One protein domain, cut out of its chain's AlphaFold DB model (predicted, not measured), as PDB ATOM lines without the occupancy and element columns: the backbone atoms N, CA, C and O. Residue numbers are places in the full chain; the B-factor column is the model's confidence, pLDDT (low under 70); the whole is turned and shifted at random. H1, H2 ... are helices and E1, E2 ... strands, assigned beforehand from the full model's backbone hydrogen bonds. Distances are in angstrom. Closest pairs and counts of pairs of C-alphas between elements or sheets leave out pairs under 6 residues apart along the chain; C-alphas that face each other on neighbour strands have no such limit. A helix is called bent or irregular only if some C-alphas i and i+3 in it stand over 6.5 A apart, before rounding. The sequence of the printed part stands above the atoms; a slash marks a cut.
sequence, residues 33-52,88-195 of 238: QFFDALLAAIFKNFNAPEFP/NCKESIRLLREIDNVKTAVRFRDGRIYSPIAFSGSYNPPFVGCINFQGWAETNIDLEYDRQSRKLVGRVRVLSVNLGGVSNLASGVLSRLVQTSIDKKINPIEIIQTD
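This is residues 33 to 52 and 88 to 195 of the 238 residues of an uncharacterized protein of Acidobacteria bacterium (UniProt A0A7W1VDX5). What does one see first? A long, strongly twisted sheet, with the bent strands E4, E5 and E6 as its body, curls partly round the helix H2, while H1 only grazes the sheet. Short strands E1, E2, E3 and E7 are added along its sides. What is it made of? The printed part has 128 residues with two named helices and seven named strands, in the order H1 E1 E2 E3 E4 E5 E6 H2 E7, and its class is mixed. The sheet is branched and its neighbour pairs are antiparallel; the whole is compact, with a radius of gyration of the C-alphas of 15.9 A, yet elongated, spanning 51 by 30 by 30 A.

How does the printed part begin? H1, residues 33 to 45, is only just on the sheet, with 5 pairs of C-alphas within 10 A. E1, residues 50 to 52, is an edge strand antiparallel to E2, residues 92 to 96, with N 51 and O 93 at 2.8 A. Where does the sheet branch? E4, residues 112 to 123, has E2 and E3, residues 107 to 109, on one side and E5, residues 131 to 146, on the other side. N 94 and O 120 are 2.7 A apart, N 107 and O 114 2.8 A, and N 117 and O 137 2.8 A, within hydrogen-bond range. What follows E5? E5 and E6, residues 151 to 164, form a hairpin, with N 142 and O 155 at 2.9 A; E3 E4 E5 E6 is a meander, each strand the antiparallel neighbour of the one before. E7, residues 189 to 193, is antiparallel to E6, with N 154 and O 189 at 2.8 A. Where is the second helix? H2, residues 170 to 186, is on the sheet, and its closest C-alphas to E6 are those of Ser 175 and Val 161, 5.8 A. H1 and H2 are apart; in both, every O i to N i+4 pair is within hydrogen-bond range.

Where are the anchors? C-alpha 33 of H1 is at (185.195, 116.131, 179.927), and C-alpha 193 of E7 is at (203.868, 130.354, 178.100). How long are the longer elements? H1 measures 18.0 A, H2 24.1 A, E4 32.2 A, E5 40.7 A and E6 37.4 A. E4 bends by 60 degrees at residue 120, E5 by 63 degrees at residue 135 and E6 by 53 degrees at residue 160.

How far does it reach? The two C-alphas farthest apart are those of Phe 127 and Asp 195, 51.8 A. Is anything missing? Residues 53 to 87 are not printed, and C-alphas 52 and 88 are 13.2 A apart across the cut, between E1 and E2. Of the links that are printed whole, none is long. Where is confidence low? Residue 88 and residues 165 to 171 are under 70, against a mean pLDDT of the printed part of 88.2.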
ATOM      1  N   GLN A  33     185.264 117.083 181.042       95.94
ATOM      2  CA  GLN A  33     185.195 116.131 179.927       95.94
ATOM      3  C   GLN A  33     186.412 116.235 179.006       95.94
ATOM      4  O   GLN A  33     186.925 115.213 178.550       95.94
ATOM      5  N   PHE A  34     186.904 117.453 178.764       95.31
ATOM      6  CA  PHE A  34     188.142 117.677 178.028       95.31
ATOM      7  C   PHE A  34     189.320 116.963 178.703       95.31
ATOM      8  O   PHE A  34     190.049 116.221 178.044       95.31
ATOM      9  N   PHE A  35     189.487 117.132 180.020       95.44
ATOM     10  CA  PHE A  35     190.578 116.490 180.756       95.44
ATOM     11  C   PHE A  35     190.409 114.974 180.843       95.44
ATOM     12  O   PHE A  35     191.388 114.247 180.702       95.44
ATOM     13  N   ASP A  36     189.182 114.483 181.014       95.12
ATOM     14  CA  ASP A  36     188.891 113.050 181.007       95.12
ATOM     15  C   ASP A  36     189.245 112.416 179.653       95.12
ATOM     16  O   ASP A  36     189.873 111.352 179.619       95.12
ATOM     17  N   ALA A  37     188.908 113.079 178.542       95.50
ATOM     18  CA  ALA A  37     189.264 112.640 177.195       95.50
ATOM     19  C   ALA A  37     190.780 112.701 176.951       95.50
ATOM     20  O   ALA A  37     191.357 111.757 176.406       95.50
ATOM     21  N   LEU A  38     191.440 113.772 177.401       93.00
ATOM     22  CA  LEU A  38     192.890 113.931 177.312       93.00
ATOM     23  C   LEU A  38     193.621 112.824 178.080       93.00
ATOM     24  O   LEU A  38     194.490 112.156 177.524       93.00
ATOM     25  N   LEU A  39     193.250 112.590 179.339       92.94
ATOM     26  CA  LEU A  39     193.840 111.538 180.164       92.94
ATOM     27  C   LEU A  39     193.579 110.158 179.557       92.94
ATOM     28  O   LEU A  39     194.498 109.344 179.480       92.94
ATOM     29  N   ALA A  40     192.364 109.895 179.067       92.94
ATOM     30  CA  ALA A  40     192.059 108.650 178.370       92.94
ATOM     31  C   ALA A  40     192.949 108.448 177.133       92.94
ATOM     32  O   ALA A  40     193.478 107.354 176.936       92.94
ATOM     33  N   ALA A  41     193.173 109.495 176.333       93.44
ATOM     34  CA  ALA A  41     194.074 109.443 175.184       93.44
ATOM     35  C   ALA A  41     195.535 109.206 175.601       93.44
ATOM     36  O   ALA A  41     196.225 108.418 174.952       93.44
ATOM     37  N   ILE A  42     195.996 109.824 176.695       90.38
ATOM     38  CA  ILE A  42     197.346 109.611 177.233       90.38
ATOM     39  C   ILE A  42     197.533 108.144 177.630       90.38
ATOM     40  O   ILE A  42     198.456 107.499 177.148       90.38
ATOM     41  N   PHE A  43     196.633 107.595 178.448       91.56
ATOM     42  CA  PHE A  43     196.732 106.204 178.903       91.56
ATOM     43  C   PHE A  43     196.513 105.173 177.786       91.56
ATOM     44  O   PHE A  43     196.980 104.043 177.911       91.56
ATOM     45  N   LYS A  44     195.804 105.532 176.707       91.38
ATOM     46  CA  LYS A  44     195.588 104.653 175.550       91.38
ATOM     47  C   LYS A  44     196.789 104.619 174.604       91.38
ATOM     48  O   LYS A  44     197.123 103.557 174.092       91.38
ATOM     49  N   ASN A  45     197.391 105.776 174.332       90.00
ATOM     50  CA  ASN A  45     198.396 105.921 173.276       90.00
ATOM     51  C   ASN A  45     199.837 105.919 173.803       90.00
ATOM     52  O   ASN A  45     200.769 105.718 173.029       90.00
ATOM     53  N   PHE A  46     200.031 106.150 175.102       85.38
ATOM     54  CA  PHE A  46     201.343 106.209 175.732       85.38
ATOM     55  C   PHE A  46     201.425 105.223 176.894       85.38
ATOM     56  O   PHE A  46     200.429 104.888 177.535       85.38
ATOM     57  N   ASN A  47     202.646 104.782 177.197       84.12
ATOM     58  CA  ASN A  47     202.888 104.023 178.414       84.12
ATOM     59  C   ASN A  47     202.549 104.885 179.633       84.12
ATOM     60  O   ASN A  47     202.873 106.076 179.674       84.12
ATOM     61  N   ALA A  48     201.928 104.258 180.631       85.56
ATOM     62  CA  ALA A  48     201.606 104.893 181.898       85.56
ATOM     63  C   ALA A  48     202.837 105.625 182.477       85.56
ATOM     64  O   ALA A  48     203.894 104.995 182.609       85.56
ATOM     65  N   PRO A  49     202.723 106.921 182.830       85.50
ATOM     66  CA  PRO A  49     203.845 107.688 183.355       85.50
ATOM     67  C   PRO A  49     204.450 107.022 184.591       85.50
ATOM     68  O   PRO A  49     203.733 106.701 185.539       85.50
ATOM     69  N   GLU A  50     205.767 106.820 184.579       88.31
ATOM     70  CA  GLU A  50     206.515 106.200 185.671       88.31
ATOM     71  C   GLU A  50     207.659 107.118 186.113       88.31
ATOM     72  O   GLU A  50     208.413 107.646 185.293       88.31
ATOM     73  N   PHE A  51     207.794 107.302 187.423       86.44
ATOM     74  CA  PHE A  51     208.772 108.187 188.040       86.44
ATOM     75  C   PHE A  51     209.536 107.443 189.135       86.44
ATOM     76  O   PHE A  51     208.923 106.682 189.882       86.44
ATOM     77  N   PRO A  52     210.854 107.650 189.277       85.00
ATOM     78  CA  PRO A  52     211.599 107.058 190.378       85.00
ATOM     79  C   PRO A  52     211.140 107.655 191.714       85.00
ATOM     80  O   PRO A  52     210.946 108.869 191.820       85.00
ATOM     81  N   ASN A  88     216.532  93.507 191.424       67.12
ATOM     82  CA  ASN A  88     216.678  94.937 191.220       67.12
ATOM     83  C   ASN A  88     215.303  95.552 191.466       67.12
ATOM     84  O   ASN A  88     214.438  95.519 190.592       67.12
ATOM     85  N   CYS A  89     215.078  96.036 192.686       80.56
ATOM     86  CA  CYS A  89     213.835  96.675 193.045       80.56
ATOM     87  C   CYS A  89     213.838  98.010 192.323       80.56
ATOM     88  O   CYS A  89     214.639  98.896 192.627       80.56
ATOM     89  N   LYS A  90     212.999  98.121 191.299       86.31
ATOM     90  CA  LYS A  90     212.832  99.372 190.581       86.31
ATOM     91  C   LYS A  90     211.992 100.275 191.474       86.31
ATOM     92  O   LYS A  90     210.775 100.163 191.500       86.31
ATOM     93  N   GLU A  91     212.649 101.098 192.279       86.88
ATOM     94  CA  GLU A  91     211.956 102.005 193.192       86.88
ATOM     95  C   GLU A  91     211.270 103.119 192.398       86.88
ATOM     96  O   GLU A  91     211.893 104.106 192.000       86.88
ATOM     97  N   SER A  92     209.987 102.936 192.109       89.88
ATOM     98  CA  SER A  92     209.235 103.816 191.224       89.88
ATOM     99  C   SER A  92     207.757 103.871 191.580       89.88
ATOM    100  O   SER A  92     207.211 102.980 192.229       89.88
ATOM    101  N   ILE A  93     207.118 104.952 191.139       90.31
ATOM    102  CA  ILE A  93     205.673 105.139 191.115       90.31
ATOM    103  C   ILE A  93     205.254 105.210 189.654       90.31
ATOM    104  O   ILE A  93     205.778 106.017 188.889       90.31
ATOM    105  N   ARG A  94     204.264 104.410 189.285       92.31
ATOM    106  CA  ARG A  94     203.591 104.428 187.996       92.31
ATOM    107  C   ARG A  94     202.148 104.875 188.173       92.31
ATOM    108  O   ARG A  94     201.410 104.283 188.963       92.31
ATOM    109  N   LEU A  95     201.742 105.883 187.411       93.06
ATOM    110  CA  LEU A  95     200.360 106.350 187.388       93.06
ATOM    111  C   LEU A  95     199.445 105.302 186.763       93.06
ATOM    112  O   LEU A  95     199.810 104.624 185.808       93.06
ATOM    113  N   LEU A  96     198.236 105.191 187.288       94.06
ATOM    114  CA  LEU A  96     197.201 104.306 186.781       94.06
ATOM    115  C   LEU A  96     196.014 105.136 186.301       94.06
ATOM    116  O   LEU A  96     195.784 106.252 186.770       94.06
ATOM    117  N   ARG A  97     195.231 104.582 185.373       94.38
ATOM    118  CA  ARG A  97     193.972 105.214 184.960       94.38
ATOM    119  C   ARG A  97     192.966 105.228 186.109       94.38
ATOM    120  O   ARG A  97     192.226 106.205 186.244       94.38
ATOM    121  N   GLU A  98     192.940 104.148 186.882       94.88
ATOM    122  CA  GLU A  98     191.970 103.883 187.936       94.88
ATOM    123  C   GLU A  98     192.485 102.794 188.886       94.88
ATOM    124  O   GLU A  98     193.204 101.890 188.453       94.88
ATOM    125  N   ILE A  99     192.114 102.891 190.161       94.19
ATOM    126  CA  ILE A  99     192.306 101.855 191.180       94.19
ATOM    127  C   ILE A  99     191.224 101.980 192.248       94.19
ATOM    128  O   ILE A  99     190.871 103.098 192.605       94.19
ATOM    129  N   ASP A 100     190.688 100.866 192.749       88.81
ATOM    130  CA  ASP A 100     189.681 100.861 193.824       88.81
ATOM    131  C   ASP A 100     188.518 101.848 193.576       88.81
ATOM    132  O   ASP A 100     188.084 102.567 194.473       88.81
ATOM    133  N   ASN A 101     188.036 101.910 192.324       91.88
ATOM    134  CA  ASN A 101     186.985 102.824 191.846       91.88
ATOM    135  C   ASN A 101     187.348 104.331 191.903       91.88
ATOM    136  O   ASN A 101     186.499 105.199 191.686       91.88
ATOM    137  N   VAL A 102     188.616 104.662 192.165       95.00
ATOM    138  CA  VAL A 102     189.176 106.017 192.115       95.00
ATOM    139  C   VAL A 102     189.906 106.212 190.793       95.00
ATOM    140  O   VAL A 102     190.939 105.597 190.518       95.00
ATOM    141  N   LYS A 103     189.369 107.099 189.955       95.19
ATOM    142  CA  LYS A 103     189.919 107.437 188.637       95.19
ATOM    143  C   LYS A 103     190.904 108.590 188.737       95.19
ATOM    144  O   LYS A 103     190.582 109.609 189.339       95.19
ATOM    145  N   THR A 104     192.034 108.481 188.037       95.56
ATOM    146  CA  THR A 104     192.895 109.643 187.784       95.56
ATOM    147  C   THR A 104     192.131 110.643 186.927       95.56
ATOM    148  O   THR A 104     191.754 110.316 185.799       95.56
ATOM    149  N   ALA A 105     191.830 111.822 187.456       96.50
ATOM    150  CA  ALA A 105     190.937 112.778 186.805       96.50
ATOM    151  C   ALA A 105     191.244 114.210 187.243       96.50
ATOM    152  O   ALA A 105     191.898 114.416 188.257       96.50
ATOM    153  N   VAL A 106     190.720 115.187 186.504       96.44
ATOM    154  CA  VAL A 106     190.701 116.595 186.916       96.44
ATOM    155  C   VAL A 106     189.264 116.968 187.245       96.44
ATOM    156  O   VAL A 106     188.360 116.749 186.440       96.44
ATOM    157  N   ARG A 107     189.052 117.508 188.442       96.69
ATOM    158  CA  ARG A 107     187.748 117.890 188.978       96.69
ATOM    159  C   ARG A 107     187.770 119.343 189.415       96.69
ATOM    160  O   ARG A 107     188.709 119.789 190.065       96.69
ATOM    161  N   PHE A 108     186.710 120.067 189.101       97.00
ATOM    162  CA  PHE A 108     186.541 121.463 189.480       97.00
ATOM    163  C   PHE A 108     185.471 121.560 190.561       97.00
ATOM    164  O   PHE A 108     184.281 121.386 190.295       97.00
ATOM    165  N   ARG A 109     185.882 121.790 191.806       94.56
ATOM    166  CA  ARG A 109     184.980 121.858 192.966       94.56
ATOM    167  C   ARG A 109     185.346 123.071 193.801       94.56
ATOM    168  O   ARG A 109     186.528 123.350 193.973       94.56
ATOM    169  N   ASP A 110     184.344 123.799 194.282       92.06
ATOM    170  CA  ASP A 110     184.523 124.925 195.208       92.06
ATOM    171  C   ASP A 110     185.565 125.959 194.741       92.06
ATOM    172  O   ASP A 110     186.427 126.396 195.507       92.06
ATOM    173  N   GLY A 111     185.540 126.292 193.443       93.31
ATOM    174  CA  GLY A 111     186.482 127.234 192.825       93.31
ATOM    175  C   GLY A 111     187.936 126.747 192.774       93.31
ATOM    176  O   GLY A 111     188.843 127.548 192.561       93.31
ATOM    177  N   ARG A 112     188.181 125.449 192.984       94.94
ATOM    178  CA  ARG A 112     189.507 124.826 193.037       94.94
ATOM    179  C   ARG A 112     189.611 123.641 192.086       94.94
ATOM    180  O   ARG A 112     188.614 123.031 191.698       94.94
ATOM    181  N   ILE A 113     190.849 123.313 191.726       96.75
ATOM    182  CA  ILE A 113     191.175 122.129 190.936       96.75
ATOM    183  C   ILE A 113     191.576 121.018 191.899       96.75
ATOM    184  O   ILE A 113     192.553 121.153 192.637       96.75
ATOM    185  N   TYR A 114     190.824 119.929 191.877       96.50
ATOM    186  CA  TYR A 114     191.134 118.684 192.561       96.50
ATOM    187  C   TYR A 114     191.524 117.638 191.531       96.50
ATOM    188  O   TYR A 114     190.927 117.547 190.459       96.50
ATOM    189  N   SER A 115     192.549 116.859 191.835       95.88
ATOM    190  CA  SER A 115     193.045 115.831 190.936       95.88
ATOM    191  C   SER A 115     193.328 114.571 191.744       95.88
ATOM    192  O   SER A 115     194.425 114.452 192.299       95.88
ATOM    193  N   PRO A 116     192.364 113.637 191.865       95.75
ATOM    194  CA  PRO A 116     192.657 112.302 192.366       95.75
ATOM    195  C   PRO A 116     193.637 111.620 191.412       95.75
ATOM    196  O   PRO A 116     193.510 111.731 190.192       95.75
ATOM    197  N   ILE A 117     194.634 110.930 191.958       94.31
ATOM    198  CA  ILE A 117     195.689 110.266 191.189       94.31
ATOM    199  C   ILE A 117     195.815 108.830 191.676       94.31
ATOM    200  O   ILE A 117     196.286 108.594 192.785       94.31
ATOM    201  N   ALA A 118     195.433 107.875 190.835       95.06
ATOM    202  CA  ALA A 118     195.668 106.456 191.062       95.06
ATOM    203  C   ALA A 118     197.111 106.091 190.696       95.06
ATOM    204  O   ALA A 118     197.639 106.548 189.677       95.06
ATOM    205  N   PHE A 119     197.756 105.247 191.497       93.69
ATOM    206  CA  PHE A 119     199.129 104.825 191.254       93.69
ATOM    207  C   PHE A 119     199.438 103.422 191.792       93.69
ATOM    208  O   PHE A 119     198.771 102.873 192.666       93.69
ATOM    209  N   SER A 120     200.509 102.848 191.254       92.75
ATOM    210  CA  SER A 120     201.176 101.640 191.743       92.75
ATOM    211  C   SER A 120     202.666 101.908 191.849       92.75
ATOM    212  O   SER A 120     203.168 102.849 191.242       92.75
ATOM    213  N   GLY A 121     203.391 101.093 192.592       91.31
ATOM    214  CA  GLY A 121     204.828 101.240 192.679       91.31
ATOM    215  C   GLY A 121     205.493 100.103 193.418       91.31
ATOM    216  O   GLY A 121     204.844  99.175 193.903       91.31
ATOM    217  N   SER A 122     206.807 100.210 193.504       89.44
ATOM    218  CA  SER A 122     207.640  99.321 194.299       89.44
ATOM    219  C   SER A 122     208.649 100.119 195.103       89.44
ATOM    220  O   SER A 122     209.116 101.168 194.664       89.44
ATOM    221  N   TYR A 123     208.964  99.634 196.297       85.81
ATOM    222  CA  TYR A 123     209.935 100.235 197.206       85.81
ATOM    223  C   TYR A 123     210.726  99.125 197.900       85.81
ATOM    224  O   TYR A 123     210.172  98.064 198.176       85.81
ATOM    225  N   ASN A 124     212.011  99.347 198.183       86.00
ATOM    226  CA  ASN A 124     212.865  98.383 198.881       86.00
ATOM    227  C   ASN A 124     213.212  98.880 200.293       86.00
ATOM    228  O   ASN A 124     214.309  99.406 200.508       86.00
ATOM    229  N   PRO A 125     212.295  98.755 201.267       78.94
ATOM    230  CA  PRO A 125     212.592  99.123 202.638       78.94
ATOM    231  C   PRO A 125     213.744  98.279 203.206       78.94
ATOM    232  O   PRO A 125     213.873  97.092 202.878       78.94
ATOM    233  N   PRO A 126     214.556  98.856 204.112       79.19
ATOM    234  CA  PRO A 126     215.568  98.104 204.839       79.19
ATOM    235  C   PRO A 126     214.977  96.841 205.482       79.19
ATOM    236  O   PRO A 126     213.904  96.889 206.080       79.19
ATOM    237  N   PHE A 127     215.696  95.721 205.370       79.62
ATOM    238  CA  PHE A 127     215.403  94.429 206.017       79.62
ATOM    239  C   PHE A 127     214.157  93.653 205.543       79.62
ATOM    240  O   PHE A 127     214.045  92.476 205.873       79.62
ATOM    241  N   VAL A 128     213.254  94.248 204.755       79.06
ATOM    242  CA  VAL A 128     212.015  93.587 204.278       79.06
ATOM    243  C   VAL A 128     212.131  93.114 202.824       79.06
ATOM    244  O   VAL A 128     211.481  92.149 202.428       79.06
ATOM    245  N   GLY A 129     212.994  93.754 202.032       81.50
ATOM    246  CA  GLY A 129     213.108  93.476 200.603       81.50
ATOM    247  C   GLY A 129     212.059  94.225 199.777       81.50
ATOM    248  O   GLY A 129     211.265  95.000 200.304       81.50
ATOM    249  N   CYS A 130     212.081  94.020 198.459       85.81
ATOM    250  CA  CYS A 130     211.244  94.767 197.524       85.81
ATOM    251  C   CYS A 130     209.755  94.469 197.744       85.81
ATOM    252  O   CYS A 130     209.303  93.348 197.509       85.81
ATOM    253  N   ILE A 131     208.998  95.486 198.149       85.62
ATOM    254  CA  ILE A 131     207.547  95.422 198.298       85.62
ATOM    255  C   ILE A 131     206.873  96.198 197.172       85.62
ATOM    256  O   ILE A 131     207.348  97.257 196.754       85.62
ATOM    257  N   ASN A 132     205.739  95.683 196.709       89.12
ATOM    258  CA  ASN A 132     204.844  96.414 195.823       89.12
ATOM    259  C   ASN A 132     203.793  97.136 196.662       89.12
ATOM    260  O   ASN A 132     203.346  96.624 197.686       89.12
ATOM    261  N   PHE A 133     203.382  98.307 196.204       88.88
ATOM    262  CA  PHE A 133     202.299  99.067 196.802       88.88
ATOM    263  C   PHE A 133     201.405  99.638 195.712       88.88
ATOM    264  O   PHE A 133     201.809  99.827 194.562       88.88
ATOM    265  N   GLN A 134     200.171  99.931 196.086       93.06
ATOM    266  CA  GLN A 134     199.207 100.570 195.212       93.06
ATOM    267  C   GLN A 134     198.310 101.477 196.036       93.06
ATOM    268  O   GLN A 134     198.192 101.298 197.247       93.06
ATOM    269  N   GLY A 135     197.713 102.473 195.404       93.44
ATOM    270  CA  GLY A 135     196.901 103.430 196.127       93.44
ATOM    271  C   GLY A 135     196.497 104.615 195.280       93.44
ATOM    272  O   GLY A 135     196.713 104.647 194.068       93.44
ATOM    273  N   TRP A 136     195.923 105.608 195.938       94.56
ATOM    274  CA  TRP A 136     195.541 106.855 195.301       94.56
ATOM    275  C   TRP A 136     195.854 108.049 196.196       94.56
ATOM    276  O   TRP A 136     195.891 107.948 197.422       94.56
ATOM    277  N   ALA A 137     196.129 109.185 195.566       94.12
ATOM    278  CA  ALA A 137     196.412 110.443 196.233       94.12
ATOM    279  C   ALA A 137     195.345 111.471 195.867       94.12
ATOM    280  O   ALA A 137     195.021 111.623 194.690       94.12
ATOM    281  N   GLU A 138     194.841 112.193 196.862       95.00
ATOM    282  CA  GLU A 138     194.027 113.382 196.625       95.00
ATOM    283  C   GLU A 138     194.965 114.578 196.487       95.00
ATOM    284  O   GLU A 138     195.804 114.807 197.364       95.00
ATOM    285  N   THR A 139     194.847 115.348 195.405       95.06
ATOM    286  CA  THR A 139     195.699 116.521 195.178       95.06
ATOM    287  C   THR A 139     194.881 117.756 194.846       95.06
ATOM    288  O   THR A 139     193.801 117.664 194.266       95.06
ATOM    289  N   ASN A 140     195.411 118.921 195.203       95.88
ATOM    290  CA  ASN A 140     194.888 120.213 194.789       95.88
ATOM    291  C   ASN A 140     195.909 120.915 193.890       95.88
ATOM    292  O   ASN A 140     197.108 120.829 194.144       95.88
ATOM    293  N   ILE A 141     195.435 121.585 192.839       95.50
ATOM    294  CA  ILE A 141     196.280 122.332 191.904       95.50
ATOM    295  C   ILE A 141     195.912 123.811 191.990       95.50
ATOM    296  O   ILE A 141     194.795 124.200 191.646       95.50
ATOM    297  N   ASP A 142     196.865 124.627 192.425       94.88
ATOM    298  CA  ASP A 142     196.749 126.080 192.438       94.88
ATOM    299  C   ASP A 142     197.380 126.647 191.169       94.88
ATOM    300  O   ASP A 142     198.529 126.339 190.846       94.88
ATOM    301  N   LEU A 143     196.638 127.474 190.438       95.00
ATOM    302  CA  LEU A 143     197.153 128.153 189.256       95.00
ATOM    303  C   LEU A 143     197.679 129.539 189.637       95.00
ATOM    304  O   LEU A 143     197.054 130.282 190.388       95.00
ATOM    305  N   GLU A 144     198.830 129.909 189.090       94.06
ATOM    306  CA  GLU A 144     199.491 131.182 189.354       94.06
ATOM    307  C   GLU A 144     200.073 131.729 188.047       94.06
ATOM    308  O   GLU A 144     200.749 131.011 187.310       94.06
ATOM    309  N   TYR A 145     199.805 132.999 187.727       93.31
ATOM    310  CA  TYR A 145     200.479 133.662 186.609       93.31
ATOM    311  C   TYR A 145     201.737 134.365 187.113       93.31
ATOM    312  O   TYR A 145     201.663 135.416 187.751       93.31
ATOM    313  N   ASP A 146     202.895 133.799 186.790       92.19
ATOM    314  CA  ASP A 146     204.182 134.422 187.050       92.19
ATOM    315  C   ASP A 146     204.439 135.507 185.996       92.19
ATOM    316  O   ASP A 146     204.717 135.234 184.823       92.19
ATOM    317  N   ARG A 147     204.357 136.767 186.430       89.38
ATOM    318  CA  ARG A 147     204.585 137.935 185.572       89.38
ATOM    319  C   ARG A 147     206.038 138.072 185.124       89.38
ATOM    320  O   ARG A 147     206.265 138.627 184.052       89.38
ATOM    321  N   GLN A 148     207.003 137.595 185.913       90.19
ATOM    322  CA  GLN A 148     208.421 137.694 185.575       90.19
ATOM    323  C   GLN A 148     208.762 136.723 184.446       90.19
ATOM    324  O   GLN A 148     209.347 137.125 183.439       90.19
ATOM    325  N   SER A 149     208.339 135.463 184.573       90.12
ATOM    326  CA  SER A 149     208.571 134.456 183.531       90.12
ATOM    327  C   SER A 149     207.521 134.464 182.411       90.12
ATOM    328  O   SER A 149     207.743 133.836 181.376       90.12
ATOM    329  N   ARG A 150     206.420 135.217 182.572       91.44
ATOM    330  CA  ARG A 150     205.262 135.281 181.657       91.44
ATOM    331  C   ARG A 150     204.674 133.892 181.390       91.44
ATOM    332  O   ARG A 150     204.470 133.494 180.239       91.44
ATOM    333  N   LYS A 151     204.433 133.156 182.476       93.56
ATOM    334  CA  LYS A 151     203.931 131.778 182.465       93.56
ATOM    335  C   LYS A 151     202.735 131.623 183.388       93.56
ATOM    336  O   LYS A 151     202.757 132.105 184.515       93.56
ATOM    337  N   LEU A 152     201.720 130.898 182.930       93.06
ATOM    338  CA  LEU A 152     200.712 130.323 183.814       93.06
ATOM    339  C   LEU A 152     201.243 128.978 184.311       93.06
ATOM    340  O   LEU A 152     201.426 128.049 183.517       93.06
ATOM    341  N   VAL A 153     201.509 128.891 185.610       94.81
ATOM    342  CA  VAL A 153     202.044 127.700 186.269       94.81
ATOM    343  C   VAL A 153     201.009 127.087 187.204       94.81
ATOM    344  O   VAL A 153     200.215 127.796 187.814       94.81
ATOM    345  N   GLY A 154     201.018 125.764 187.315       93.81
ATOM    346  CA  GLY A 154     200.261 125.008 188.303       93.81
ATOM    347  C   GLY A 154     201.171 124.503 189.419       93.81
ATOM    348  O   GLY A 154     202.230 123.930 189.150       93.81
ATOM    349  N   ARG A 155     200.753 124.691 190.671       93.75
ATOM    350  CA  ARG A 155     201.372 124.111 191.864       93.75
ATOM    351  C   ARG A 155     200.448 123.049 192.436       93.75
ATOM    352  O   ARG A 155     199.378 123.346 192.952       93.75
ATOM    353  N   VAL A 156     200.875 121.807 192.325       92.50
ATOM    354  CA  VAL A 156     200.235 120.636 192.905       92.50
ATOM    355  C   VAL A 156     200.610 120.528 194.376       92.50
ATOM    356  O   VAL A 156     201.775 120.658 194.746       92.50
ATOM    357  N   ARG A 157     199.621 120.251 195.216       92.88
ATOM    358  CA  ARG A 157     199.794 119.891 196.621       92.88
ATOM    359  C   ARG A 157     199.094 118.570 196.867       92.88
ATOM    360  O   ARG A 157     197.888 118.462 196.636       92.88
ATOM    361  N   VAL A 158     199.826 117.572 197.354       92.81
ATOM    362  CA  VAL A 158     199.208 116.317 197.793       92.81
ATOM    363  C   VAL A 158     198.531 116.527 199.150       92.81
ATOM    364  O   VAL A 158     199.187 116.836 200.140       92.81
ATOM    365  N   LEU A 159     197.209 116.355 199.197       92.06
ATOM    366  CA  LEU A 159     196.394 116.524 200.403       92.06
ATOM    367  C   LEU A 159     196.399 115.261 201.262       92.06
ATOM    368  O   LEU A 159     196.541 115.324 202.481       92.06
ATOM    369  N   SER A 160     196.240 114.103 200.625       90.38
ATOM    370  CA  SER A 160     196.231 112.806 201.300       90.38
ATOM    371  C   SER A 160     196.717 111.708 200.364       90.38
ATOM    372  O   SER A 160     196.670 111.853 199.143       90.38
ATOM    373  N   VAL A 161     197.211 110.616 200.945       90.69
ATOM    374  CA  VAL A 161     197.607 109.411 200.212       90.69
ATOM    375  C   VAL A 161     197.007 108.208 200.917       90.69
ATOM    376  O   VAL A 161     197.247 108.000 202.105       90.69
ATOM    377  N   ASN A 162     196.267 107.404 200.165       89.75
ATOM    378  CA  ASN A 162     195.642 106.174 200.619       89.75
ATOM    379  C   ASN A 162     196.379 105.006 199.972       89.75
ATOM    380  O   ASN A 162     196.382 104.878 198.750       89.75
ATOM    381  N   LEU A 163     197.041 104.183 200.786       87.75
ATOM    382  CA  LEU A 163     197.813 103.029 200.326       87.75
ATOM    383  C   LEU A 163     197.069 101.738 200.672       87.75
ATOM    384  O   LEU A 163     196.689 101.532 201.822       87.75
ATOM    385  N   GLY A 164     196.907 100.861 199.687       78.94
ATOM    386  CA  GLY A 164     196.450  99.487 199.863       78.94
ATOM    387  C   GLY A 164     197.624  98.510 199.994       78.94
ATOM    388  O   GLY A 164     198.718  98.751 199.479       78.94
ATOM    389  N   GLY A 165     197.394  97.384 200.677       63.94
ATOM    390  CA  GLY A 165     198.325  96.245 200.701       63.94
ATOM    391  C   GLY A 165     199.578  96.397 201.576       63.94
ATOM    392  O   GLY A 165     200.446  95.530 201.531       63.94
ATOM    393  N   VAL A 166     199.683  97.454 202.388       62.59
ATOM    394  CA  VAL A 166     200.799  97.681 203.326       62.59
ATOM    395  C   VAL A 166     200.289  97.792 204.763       62.59
ATOM    396  O   VAL A 166     199.190  98.288 204.996       62.59
ATOM    397  N   SER A 167     201.073  97.327 205.744       59.59
ATOM    398  CA  SER A 167     200.693  97.449 207.162       59.59
ATOM    399  C   SER A 167     200.608  98.924 207.590       59.59
ATOM    400  O   SER A 167     201.361  99.768 207.092       59.59
ATOM    401  N   ASN A 168     199.729  99.232 208.553       61.28
ATOM    402  CA  ASN A 168     199.444 100.598 209.023       61.28
ATOM    403  C   ASN A 168     200.672 101.369 209.548       61.28
ATOM    404  O   ASN A 168     200.634 102.591 209.623       61.28
ATOM    405  N   LEU A 169     201.759 100.682 209.917       61.97
ATOM    406  CA  LEU A 169     203.003 101.327 210.358       61.97
ATOM    407  C   LEU A 169     203.925 101.682 209.179       61.97
ATOM    408  O   LEU A 169     204.591 102.714 209.205       61.97
ATOM    409  N   ALA A 170     203.942 100.864 208.120       65.44
ATOM    410  CA  ALA A 170     204.730 101.126 206.913       65.44
ATOM    411  C   ALA A 170     204.072 102.176 205.994       65.44
ATOM    412  O   ALA A 170     204.763 102.862 205.235       65.44
ATOM    413  N   SER A 171     202.748 102.346 206.089       65.81
ATOM    414  CA  SER A 171     201.977 103.296 205.279       65.81
ATOM    415  C   SER A 171     202.346 104.762 205.548       65.81
ATOM    416  O   SER A 171     202.360 105.561 204.614       65.81
ATOM    417  N   GLY A 172     202.713 105.130 206.781       75.38
ATOM    418  CA  GLY A 172     203.088 106.507 207.129       75.38
ATOM    419  C   GLY A 172     204.398 106.967 206.477       75.38
ATOM    420  O   GLY A 172     204.479 108.062 205.922       75.38
ATOM    421  N   VAL A 173     205.423 106.110 206.478       78.06
ATOM    422  CA  VAL A 173     206.718 106.426 205.848       78.06
ATOM    423  C   VAL A 173     206.580 106.448 204.327       78.06
ATOM    424  O   VAL A 173     207.049 107.378 203.667       78.06
ATOM    425  N   LEU A 174     205.895 105.447 203.768       79.56
ATOM    426  CA  LEU A 174     205.720 105.325 202.327       79.56
ATOM    427  C   LEU A 174     204.826 106.431 201.754       79.56
ATOM    428  O   LEU A 174     205.153 106.992 200.712       79.56
ATOM    429  N   SER A 175     203.747 106.810 202.443       79.25
ATOM    430  CA  SER A 175     202.885 107.919 202.009       79.25
ATOM    431  C   SER A 175     203.657 109.232 201.931       79.25
ATOM    432  O   SER A 175     203.542 109.934 200.931       79.25
ATOM    433  N   ARG A 176     204.522 109.538 202.907       84.38
ATOM    434  CA  ARG A 176     205.346 110.755 202.866       84.38
ATOM    435  C   ARG A 176     206.403 110.725 201.763       84.38
ATOM    436  O   ARG A 176     206.683 111.762 201.155       84.38
ATOM    437  N   LEU A 177     206.964 109.551 201.467       83.38
ATOM    438  CA  LEU A 177     207.871 109.368 200.332       83.38
ATOM    439  C   LEU A 177     207.149 109.599 198.996       83.38
ATOM    440  O   LEU A 177     207.678 110.298 198.127       83.38
ATOM    441  N   VAL A 178     205.935 109.059 198.851       83.50
ATOM    442  CA  VAL A 178     205.066 109.268 197.684       83.50
ATOM    443  C   VAL A 178     204.710 110.746 197.543       83.50
ATOM    444  O   VAL A 178     204.959 111.314 196.483       83.50
ATOM    445  N   GLN A 179     204.229 111.388 198.611       85.12
ATOM    446  CA  GLN A 179     203.925 112.825 198.650       85.12
ATOM    447  C   GLN A 179     205.115 113.657 198.170       85.12
ATOM    448  O   GLN A 179     205.004 114.392 197.195       85.12
ATOM    449  N   THR A 180     206.285 113.464 198.784       85.00
ATOM    450  CA  THR A 180     207.502 114.217 198.447       85.00
ATOM    451  C   THR A 180     207.943 113.976 197.001       85.00
ATOM    452  O   THR A 180     208.405 114.897 196.326       85.00
ATOM    453  N   SER A 181     207.815 112.740 196.508       82.94
ATOM    454  CA  SER A 181     208.193 112.389 195.135       82.94
ATOM    455  C   SER A 181     207.257 113.036 194.113       82.94
ATOM    456  O   SER A 181     207.740 113.595 193.128       82.94
ATOM    457  N   ILE A 182     205.943 113.010 194.363       82.06
ATOM    458  CA  ILE A 182     204.931 113.667 193.528       82.06
ATOM    459  C   ILE A 182     205.160 115.180 193.536       82.06
ATOM    460  O   ILE A 182     205.361 115.767 192.471       82.06
ATOM    461  N   ASP A 183     205.234 115.794 194.719       83.69
ATOM    462  CA  ASP A 183     205.411 117.239 194.864       83.69
ATOM    463  C   ASP A 183     206.684 117.721 194.160       83.69
ATOM    464  O   ASP A 183     206.652 118.712 193.435       83.69
ATOM    465  N   LYS A 184     207.814 117.017 194.311       84.06
ATOM    466  CA  LYS A 184     209.087 117.424 193.696       84.06
ATOM    467  C   LYS A 184     209.130 117.196 192.187       84.06
ATOM    468  O   LYS A 184     209.816 117.933 191.481       84.06
ATOM    469  N   LYS A 185     208.491 116.135 191.691       83.69
ATOM    470  CA  LYS A 185     208.578 115.763 190.273       83.69
ATOM    471  C   LYS A 185     207.624 116.570 189.406       83.69
ATOM    472  O   LYS A 185     207.954 116.840 188.253       83.69
ATOM    473  N   ILE A 186     206.455 116.892 189.947       82.88
ATOM    474  CA  ILE A 186     205.374 117.526 189.200       82.88
ATOM    475  C   ILE A 186     205.445 119.053 189.313       82.88
ATOM    476  O   ILE A 186     205.082 119.738 188.361       82.88
ATOM    477  N   ASN A 187     205.948 119.602 190.425       85.56
ATOM    478  CA  ASN A 187     205.987 121.051 190.601       85.56
ATOM    479  C   ASN A 187     207.246 121.722 190.035       85.56
ATOM    480  O   ASN A 187     208.357 121.252 190.292       85.56
ATOM    481  N   PRO A 188     207.101 122.907 189.410       86.12
ATOM    482  CA  PRO A 188     205.853 123.495 188.905       86.12
ATOM    483  C   PRO A 188     205.437 122.867 187.561       86.12
ATOM    484  O   PRO A 188     206.292 122.542 186.736       86.12
ATOM    485  N   ILE A 189     204.130 122.776 187.299       88.31
ATOM    486  CA  ILE A 189     203.613 122.415 185.972       88.31
ATOM    487  C   ILE A 189     203.515 123.691 185.127       88.31
ATOM    488  O   ILE A 189     202.824 124.629 185.513       88.31
ATOM    489  N   GLU A 190     204.169 123.745 183.967       89.00
ATOM    490  CA  GLU A 190     203.965 124.831 182.995       89.00
ATOM    491  C   GLU A 190     202.707 124.543 182.165       89.00
ATOM    492  O   GLU A 190     202.669 123.558 181.431       89.00
ATOM    493  N   ILE A 191     201.678 125.389 182.285       86.56
ATOM    494  CA  ILE A 191     200.416 125.231 181.543       86.56
ATOM    495  C   ILE A 191     200.467 126.041 180.247       86.56
ATOM    496  O   ILE A 191     200.176 125.529 179.170       86.56
ATOM    497  N   ILE A 192     200.844 127.319 180.349       87.44
ATOM    498  CA  ILE A 192     200.897 128.256 179.222       87.44
ATOM    499  C   ILE A 192     202.136 129.132 179.354       87.44
ATOM    500  O   ILE A 192     202.389 129.697 180.417       87.44
ATOM    501  N   GLN A 193     202.850 129.320 178.246       88.19
ATOM    502  CA  GLN A 193     203.868 130.354 178.100       88.19
ATOM    503  C   GLN A 193     203.347 131.407 177.120       88.19
ATOM    504  O   GLN A 193     202.989 131.087 175.987       88.19
ATOM    505  N   THR A 194     203.265 132.660 177.562       85.38
ATOM    506  CA  THR A 194     202.590 133.733 176.817       85.38
ATOM    507  C   THR A 194     203.263 134.025 175.464       85.38
ATOM    508  O   THR A 194     202.606 134.365 174.483       85.38
ATOM    509  N   ASP A 195     204.578 133.846 175.361       84.44
ATOM    510  CA  ASP A 195     205.314 134.021 174.103       84.44
ATOM    511  C   ASP A 195     204.927 132.997 173.022       84.44
ATOM    512  O   ASP A 195     204.806 133.376 171.858       84.44
TER     513      ASP A 195